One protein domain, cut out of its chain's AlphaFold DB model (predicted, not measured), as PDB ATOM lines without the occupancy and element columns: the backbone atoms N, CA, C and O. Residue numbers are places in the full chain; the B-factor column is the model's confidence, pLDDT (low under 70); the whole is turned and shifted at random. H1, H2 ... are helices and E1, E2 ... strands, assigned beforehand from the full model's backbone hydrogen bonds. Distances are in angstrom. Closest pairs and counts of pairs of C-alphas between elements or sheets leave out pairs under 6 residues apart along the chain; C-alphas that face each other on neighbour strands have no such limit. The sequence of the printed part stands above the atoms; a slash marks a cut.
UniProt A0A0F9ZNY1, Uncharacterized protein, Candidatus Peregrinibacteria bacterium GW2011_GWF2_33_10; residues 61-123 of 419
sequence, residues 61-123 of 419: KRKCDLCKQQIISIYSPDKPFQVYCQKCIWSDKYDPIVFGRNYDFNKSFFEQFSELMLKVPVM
ATOM      1  N   LYS A  61      22.141  86.060  40.221       96.12
ATOM      2  CA  LYS A  61      23.124  86.918  40.897       96.12
ATOM      3  C   LYS A  61      22.395  88.114  41.510       96.12
ATOM      4  O   LYS A  61      21.700  88.836  40.797       96.12
ATOM      5  N   ARG A  62      22.561  88.343  42.813       95.56
ATOM      6  CA  ARG A  62      22.081  89.551  43.511       95.56
ATOM      7  C   ARG A  62      23.056  89.966  44.610       95.56
ATOM      8  O   ARG A  62      24.007  89.249  44.903       95.56
ATOM      9  N   LYS A  63      22.809  91.110  45.247       96.88
ATOM     10  CA  LYS A  63      23.506  91.493  46.482       96.88
ATOM     11  C   LYS A  63      22.739  90.968  47.697       96.88
ATOM     12  O   LYS A  63      21.512  90.941  47.687       96.88
ATOM     13  N   CYS A  64      23.467  90.564  48.735       96.50
ATOM     14  CA  CYS A  64      22.909  90.253  50.049       96.50
ATOM     15  C   CYS A  64      22.352  91.531  50.679       96.50
ATOM     16  O   CYS A  64      23.074  92.521  50.802       96.50
ATOM     17  N   ASP A  65      21.101  91.515  51.128       96.56
ATOM     18  CA  ASP A  65      20.459  92.722  51.644       96.56
ATOM     19  C   ASP A  65      21.017  93.177  53.006       96.56
ATOM     20  O   ASP A  65      20.929  94.366  53.311       96.56
ATOM     21  N   LEU A  66      21.710  92.304  53.753       96.62
ATOM     22  CA  LEU A  66      22.451  92.679  54.967       96.62
ATOM     23  C   LEU A  66      23.881  93.157  54.658       96.62
ATOM     24  O   LEU A  66      24.201  94.328  54.839       96.62
ATOM     25  N   CYS A  67      24.756  92.265  54.175       96.75
ATOM     26  CA  CYS A  67      26.194  92.546  54.034       96.75
ATOM     27  C   CYS A  67      26.622  93.126  52.674       96.75
ATOM     28  O   CYS A  67      27.809  93.365  52.466       96.75
ATOM     29  N   LYS A  68      25.682  93.323  51.739       96.94
ATOM     30  CA  LYS A  68      25.869  93.899  50.389       96.94
ATOM     31  C   LYS A  68      26.827  93.154  49.443       96.94
ATOM     32  O   LYS A  68      26.971  93.567  48.292       96.94
ATOM     33  N   GLN A  69      27.409  92.039  49.883       96.19
ATOM     34  CA  GLN A  69      28.228  91.143  49.061       96.19
ATOM     35  C   GLN A  69      27.421  90.521  47.917       96.19
ATOM     36  O   GLN A  69      26.214  90.308  48.050       96.19
ATOM     37  N   GLN A  70      28.096  90.212  46.807       96.25
ATOM     38  CA  GLN A  70      27.501  89.456  45.702       96.25
ATOM     39  C   GLN A  70      27.224  88.016  46.137       96.25
ATOM     40  O   GLN A  70      28.046  87.400  46.811       96.25
ATOM     41  N   ILE A  71      26.060  87.496  45.756       95.44
ATOM     42  CA  ILE A  71      25.577  86.168  46.128       95.44
ATOM     43  C   ILE A  71      24.793  85.517  44.995       95.44
ATOM     44  O   ILE A  71      24.186  86.189  44.157       95.44
ATOM     45  N   ILE A  72      24.760  84.188  45.037       95.31
ATOM     46  CA  ILE A  72      23.803  83.375  44.298       95.31
ATOM     47  C   ILE A  72      22.518  83.244  45.122       95.31
ATOM     48  O   ILE A  72      22.558  83.107  46.351       95.31
ATOM     49  N   SER A  73      21.368  83.329  44.453       94.31
ATOM     50  CA  SER A  73      20.065  83.191  45.092       94.31
ATOM     51  C   SER A  73      19.010  82.530  44.212       94.31
ATOM     52  O   SER A  73      19.005  82.720  43.003       94.31
ATOM     53  N   ILE A  74      18.059  81.836  44.838       93.75
ATOM     54  CA  ILE A  74      16.818  81.355  44.215       93.75
ATOM     55  C   ILE A  74      15.736  82.448  44.072       93.75
ATOM     56  O   ILE A  74      14.677  82.196  43.500       93.75
ATOM     57  N   TYR A  75      15.984  83.667  44.562       93.12
ATOM     58  CA  TYR A  75      15.054  84.796  44.494       93.12
ATOM     59  C   TYR A  75      15.588  85.874  43.549       93.12
ATOM     60  O   TYR A  75      16.616  86.506  43.825       93.12
ATOM     61  N   SER A  76      14.881  86.115  42.444       93.00
ATOM     62  CA  SER A  76      15.291  87.099  41.441       93.00
ATOM     63  C   SER A  76      15.309  88.533  42.004       93.00
ATOM     64  O   SER A  76      14.545  88.858  42.921       93.00
ATOM     65  N   PRO A  77      16.213  89.405  41.512       93.44
ATOM     66  CA  PRO A  77      16.426  90.743  42.076       93.44
ATOM     67  C   PRO A  77      15.268  91.724  41.835       93.44
ATOM     68  O   PRO A  77      15.248  92.791  42.438       93.44
ATOM     69  N   ASP A  78      14.306  91.377  40.979       93.25
ATOM     70  CA  ASP A  78      13.093  92.151  40.694       93.25
ATOM     71  C   ASP A  78      11.937  91.873  41.680       93.25
ATOM     72  O   ASP A  78      10.873  92.482  41.568       93.25
ATOM     73  N   LYS A  79      12.104  90.941  42.633       91.56
ATOM     74  CA  LYS A  79      11.067  90.594  43.621       91.56
ATOM     75  C   LYS A  79      11.255  91.352  44.939       91.56
ATOM     76  O   LYS A  79      12.391  91.544  45.369       91.56
ATOM     77  N   PRO A  80      10.160  91.703  45.642       91.88
ATOM     78  CA  PRO A  80      10.192  92.542  46.845       91.88
ATOM     79  C   PRO A  80      10.751  91.857  48.109       91.88
ATOM     80  O   PRO A  80      10.675  92.435  49.191       91.88
ATOM     81  N   PHE A  81      11.282  90.635  48.008       91.44
ATOM     82  CA  PHE A  81      11.828  89.900  49.149       91.44
ATOM     83  C   PHE A  81      13.205  90.436  49.561       91.44
ATOM     84  O   PHE A  81      14.105  90.583  48.724       91.44
ATOM     85  N   GLN A  82      13.386  90.648  50.866       93.88
ATOM     86  CA  GLN A  82      14.709  90.819  51.467       93.88
ATOM     87  C   GLN A  82      15.430  89.470  51.475       93.88
ATOM     88  O   GLN A  82      14.868  88.479  51.934       93.88
ATOM     89  N   VAL A  83      16.665  89.417  50.977       95.19
ATOM     90  CA  VAL A  83      17.408  88.160  50.825       95.19
ATOM     91  C   VAL A  83      18.782  88.263  51.462       95.19
ATOM     92  O   VAL A  83      19.632  89.051  51.039       95.19
ATOM     93  N   TYR A  84      19.025  87.429  52.467       94.62
ATOM     94  CA  TYR A  84      20.298  87.370  53.176       94.62
ATOM     95  C   TYR A  84      21.092  86.132  52.757       94.62
ATOM     96  O   TYR A  84      20.547  85.060  52.499       94.62
ATOM     97  N   CYS A  85      22.415  86.276  52.700       93.00
ATOM     98  CA  CYS A  85      23.303  85.146  52.460       93.00
ATOM     99  C   CYS A  85      23.304  84.192  53.662       93.00
ATOM    100  O   CYS A  85      23.038  84.607  54.793       93.00
ATOM    101  N   GLN A  86      23.672  82.931  53.432       88.69
ATOM    102  CA  GLN A  86      23.736  81.907  54.480       88.69
ATOM    103  C   GLN A  86      24.566  82.376  55.697       88.69
ATOM    104  O   GLN A  86      24.105  82.293  56.832       88.69
ATOM    105  N   LYS A  87      25.741  82.983  55.461       89.62
ATOM    106  CA  LYS A  87      26.615  83.543  56.515       89.62
ATOM    107  C   LYS A  87      25.951  84.657  57.337       89.62
ATOM    108  O   LYS A  87      26.325  84.848  58.483       89.62
ATOM    109  N   CYS A  88      25.000  85.401  56.768       92.75
ATOM    110  CA  CYS A  88      24.257  86.440  57.483       92.75
ATOM    111  C   CYS A  88      23.108  85.862  58.313       92.75
ATOM    112  O   CYS A  88      22.946  86.279  59.455       92.75
ATOM    113  N   ILE A  89      22.357  84.894  57.770       89.94
ATOM    114  CA  ILE A  89      21.261  84.216  58.488       89.94
ATOM    115  C   ILE A  89      21.766  83.504  59.754       89.94
ATOM    116  O   ILE A  89      21.088  83.537  60.774       89.94
ATOM    117  N   TRP A  90      22.962  82.908  59.714       87.88
ATOM    118  CA  TRP A  90      23.562  82.214  60.865       87.88
ATOM    119  C   TRP A  90      24.500  83.078  61.723       87.88
ATOM    120  O   TRP A  90      25.256  82.535  62.523       87.88
ATOM    121  N   SER A  91      24.504  84.401  61.542       90.56
ATOM    122  CA  SER A  91      25.341  85.309  62.341       90.56
ATOM    123  C   SER A  91      24.528  86.059  63.387       90.56
ATOM    124  O   SER A  91      23.384  86.424  63.127       90.56
ATOM    125  N   ASP A  92      25.175  86.448  64.486       89.81
ATOM    126  CA  ASP A  92      24.590  87.278  65.557       89.81
ATOM    127  C   ASP A  92      24.120  88.674  65.088       89.81
ATOM    128  O   ASP A  92      23.551  89.447  65.853       89.81
ATOM    129  N   LYS A  93      24.351  89.021  63.814       90.56
ATOM    130  CA  LYS A  93      23.852  90.244  63.164       90.56
ATOM    131  C   LYS A  93      22.397  90.125  62.691       90.56
ATOM    132  O   LYS A  93      21.867  91.099  62.157       90.56
ATOM    133  N   TYR A  94      21.773  88.956  62.830       91.19
ATOM    134  CA  TYR A  94      20.386  88.705  62.455       91.19
ATOM    135  C   TYR A  94      19.609  88.068  63.613       91.19
ATOM    136  O   TYR A  94      19.831  86.912  63.960       91.19
ATOM    137  N   ASP A  95      18.650  88.814  64.167       92.06
ATOM    138  CA  ASP A  95      17.640  88.290  65.088       92.06
ATOM    139  C   ASP A  95      16.249  88.397  64.431       92.06
ATOM    140  O   ASP A  95      15.793  89.511  64.157       92.06
ATOM    141  N   PRO A  96      15.541  87.282  64.164       90.69
ATOM    142  CA  PRO A  96      14.208  87.316  63.566       90.69
ATOM    143  C   PRO A  96      13.119  87.901  64.489       90.69
ATOM    144  O   PRO A  96      12.043  88.253  63.994       90.69
ATOM    145  N   ILE A  97      13.370  88.039  65.802       92.38
ATOM    146  CA  ILE A  97      12.422  88.623  66.771       92.38
ATOM    147  C   ILE A  97      12.206  90.124  66.535       92.38
ATOM    148  O   ILE A  97      11.118  90.624  66.821       92.38
ATOM    149  N   VAL A  98      13.167  90.853  65.948       94.56
ATOM    150  CA  VAL A  98      13.020  92.306  65.693       94.56
ATOM    151  C   VAL A  98      11.907  92.635  64.689       94.56
ATOM    152  O   VAL A  98      11.444  93.770  64.622       94.56
ATOM    153  N   PHE A  99      11.456  91.639  63.920       95.00
ATOM    154  CA  PHE A  99      10.322  91.741  62.999       95.00
ATOM    155  C   PHE A  99       8.978  91.383  63.655       95.00
ATOM    156  O   PHE A  99       7.938  91.482  63.001       95.00
ATOM    157  N   GLY A 100       8.997  90.954  64.922       95.50
ATOM    158  CA  GLY A 100       7.835  90.504  65.676       95.50
ATOM    159  C   GLY A 100       6.791  91.599  65.882       95.50
ATOM    160  O   GLY A 100       7.121  92.735  66.225       95.50
ATOM    161  N   ARG A 101       5.511  91.262  65.693       94.62
ATOM    162  CA  ARG A 101       4.393  92.214  65.800       94.62
ATOM    163  C   ARG A 101       3.342  91.742  66.799       94.62
ATOM    164  O   ARG A 101       3.158  90.548  67.012       94.62
ATOM    165  N   ASN A 102       2.626  92.691  67.401       96.50
ATOM    166  CA  ASN A 102       1.361  92.383  68.071       96.50
ATOM    167  C   ASN A 102       0.300  92.058  67.009       96.50
ATOM    168  O   ASN A 102       0.313  92.665  65.940       96.50
ATOM    169  N   TYR A 103      -0.629  91.154  67.322       95.25
ATOM    170  CA  TYR A 103      -1.783  90.903  66.461       95.25
ATOM    171  C   TYR A 103      -2.766  92.082  66.509       95.25
ATOM    172  O   TYR A 103      -3.220  92.466  67.589       95.25
ATOM    173  N   ASP A 104      -3.104  92.630  65.344       95.00
ATOM    174  CA  ASP A 104      -4.129  93.659  65.175       95.00
ATOM    175  C   ASP A 104      -5.469  93.012  64.799       95.00
ATOM    176  O   ASP A 104      -5.586  92.337  63.775       95.00
ATOM    177  N   PHE A 105      -6.498  93.230  65.619       93.12
ATOM    178  CA  PHE A 105      -7.851  92.721  65.371       93.12
ATOM    179  C   PHE A 105      -8.630  93.534  64.322       93.12
ATOM    180  O   PHE A 105      -9.689  93.087  63.890       93.12
ATOM    181  N   ASN A 106      -8.117  94.692  63.887       91.75
ATOM    182  CA  ASN A 106      -8.727  95.517  62.837       91.75
ATOM    183  C   ASN A 106      -8.290  95.107  61.417       91.75
ATOM    184  O   ASN A 106      -8.890  95.550  60.437       91.75
ATOM    185  N   LYS A 107      -7.250  94.270  61.298       90.31
ATOM    186  CA  LYS A 107      -6.731  93.722  60.037       90.31
ATOM    187  C   LYS A 107      -7.071  92.239  59.915       90.31
ATOM    188  O   LYS A 107      -7.191  91.532  60.916       90.31
ATOM    189  N   SER A 108      -7.144  91.728  58.685       89.50
ATOM    190  CA  SER A 108      -7.219  90.274  58.496       89.50
ATOM    191  C   SER A 108      -5.894  89.610  58.898       89.50
ATOM    192  O   SER A 108      -4.825  90.231  58.869       89.50
ATOM    193  N   PHE A 109      -5.949  88.331  59.269       90.06
ATOM    194  CA  PHE A 109      -4.751  87.563  59.611       90.06
ATOM    195  C   PHE A 109      -3.778  87.475  58.419       90.06
ATOM    196  O   PHE A 109      -2.586  87.741  58.564       90.06
ATOM    197  N   PHE A 110      -4.285  87.156  57.222       87.94
ATOM    198  CA  PHE A 110      -3.451  86.952  56.032       87.94
ATOM    199  C   PHE A 110      -2.878  88.251  55.444       87.94
ATOM    200  O   PHE A 110      -1.821  88.218  54.817       87.94
ATOM    201  N   GLU A 111      -3.504  89.404  55.698       91.25
ATOM    202  CA  GLU A 111      -2.906  90.715  55.414       91.25
ATOM    203  C   GLU A 111      -1.642  90.931  56.261       91.25
ATOM    204  O   GLU A 111      -0.558  91.132  55.713       91.25
ATOM    205  N   GLN A 112      -1.757  90.788  57.587       93.06
ATOM    206  CA  GLN A 112      -0.632  90.919  58.524       93.06
ATOM    207  C   GLN A 112       0.479  89.899  58.239       93.06
ATOM    208  O   GLN A 112       1.665  90.223  58.315       93.06
ATOM    209  N   PHE A 113       0.097  88.674  57.870       91.31
ATOM    210  CA  PHE A 113       1.021  87.609  57.495       91.31
ATOM    211  C   PHE A 113       1.809  87.957  56.220       91.31
ATOM    212  O   PHE A 113       3.038  87.905  56.225       91.31
ATOM    213  N   SER A 114       1.128  88.402  55.159       90.06
ATOM    214  CA  SER A 114       1.758  88.827  53.898       90.06
ATOM    215  C   SER A 114       2.686  90.039  54.085       90.06
ATOM    216  O   SER A 114       3.808  90.062  53.574       90.06
ATOM    217  N   GLU A 115       2.281  91.023  54.896       92.62
ATOM    218  CA  GLU A 115       3.146  92.149  55.271       92.62
ATOM    219  C   GLU A 115       4.404  91.719  56.042       92.62
ATOM    220  O   GLU A 115       5.414  92.429  56.012       92.62
ATOM    221  N   LEU A 116       4.348  90.613  56.792       93.88
ATOM    222  CA  LEU A 116       5.496  90.067  57.512       93.88
ATOM    223  C   LEU A 116       6.431  89.303  56.562       93.88
ATOM    224  O   LEU A 116       7.639  89.529  56.616       93.88
ATOM    225  N   MET A 117       5.889  88.504  55.631       91.31
ATOM    226  CA  MET A 117       6.664  87.778  54.604       91.31
ATOM    227  C   MET A 117       7.560  88.696  53.758       91.31
ATOM    228  O   MET A 117       8.649  88.298  53.359       91.31
ATOM    229  N   LEU A 118       7.120  89.928  53.483       91.81
ATOM    230  CA  LEU A 118       7.896  90.911  52.714       91.81
ATOM    231  C   LEU A 118       8.944  91.671  53.545       91.81
ATOM    232  O   LEU A 118       9.753  92.414  52.987       91.81
ATOM    233  N   LYS A 119       8.912  91.543  54.876       93.44
ATOM    234  CA  LYS A 119       9.827  92.239  55.792       93.44
ATOM    235  C   LYS A 119      10.857  91.316  56.422       93.44
ATOM    236  O   LYS A 119      11.956  91.787  56.678       93.44
ATOM    237  N   VAL A 120      10.523  90.051  56.664       94.00
ATOM    238  CA  VAL A 120      11.477  89.075  57.197       94.00
ATOM    239  C   VAL A 120      12.401  88.592  56.068       94.00
ATOM    240  O   VAL A 120      11.904  88.147  55.034       94.00
ATOM    241  N   PRO A 121      13.732  88.654  56.241       93.12
ATOM    242  CA  PRO A 121      14.684  88.150  55.260       93.12
ATOM    243  C   PRO A 121      14.577  86.640  55.027       93.12
ATOM    244  O   PRO A 121      14.563  85.851  55.973       93.12
ATOM    245  N   VAL A 122      14.597  86.231  53.759       90.62
ATOM    246  CA  VAL A 122      14.725  84.822  53.353       90.62
ATOM    247  C   VAL A 122      16.185  84.467  53.052       90.62
ATOM    248  O   VAL A 122      16.993  85.323  52.678       90.62
ATOM    249  N   MET A 123      16.545  83.192  53.217       90.50
ATOM    250  CA  MET A 123      17.888  82.697  52.899       90.50
ATOM    251  C   MET A 123      18.097  82.657  51.379       90.50
ATOM    252  O   MET A 123      17.205  82.251  50.638       90.50
TER     253      MET A 123
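What this domain is: This is residues 61 to 123 of the 419 residues of an uncharacterized protein of Candidatus Peregrinibacteria bacterium GW2011_GWF2_33_10 (UniProt A0A0F9ZNY1). With little regular structure, the printed part makes a flat, open loop: the small hairpin of E1 and E2 lies at one end, the chain runs out through H1 and H2, turns at the far end and comes back through H3. Residues 122 to 123 pair with residues 83 to 84, parallel. Printed are 63 residues, in order E1, E2, H1, H2, H3, of mixed class, with 24 in named elements. The whole is loose, radius of gyration of the C-alphas 13.4 A, spanning 41 by 28 by 14 A.

How they stand to each other: E1, residues 61 to 63, and E2, residues 70 to 73, form an antiparallel hairpin, directions at 124 degrees; N 62 and O 71 are within hydrogen-bond range at 3.0 A. H1, residues 86 to 89, touches no helix. H2, residues 96 to 99, and H3, residues 109 to 117, are close but not clearly touching; their closest C-alphas, Phe 99 and Leu 116, are 7.5 A apart. In H3 every O i to N i+4 pair is within hydrogen-bond range; H1 and H2 are too short for one.

Where its parts are: E1 begins with C-alpha 61 at (23.124, 86.918, 40.897). From first to last C-alpha, E2 measures 9.7 A and H3 12.5 A, ending with C-alpha 117 at (6.664, 87.778, 54.604).

The domain as a whole: The C-alphas farthest apart, Gln 70 and Phe 105, are 40.6 A apart. Residues 105 to 111, of which 109 to 111 belong to H3, stand free. The link E2 to H1 is long. The printed part has no cut, and no printed residue is under pLDDT 70.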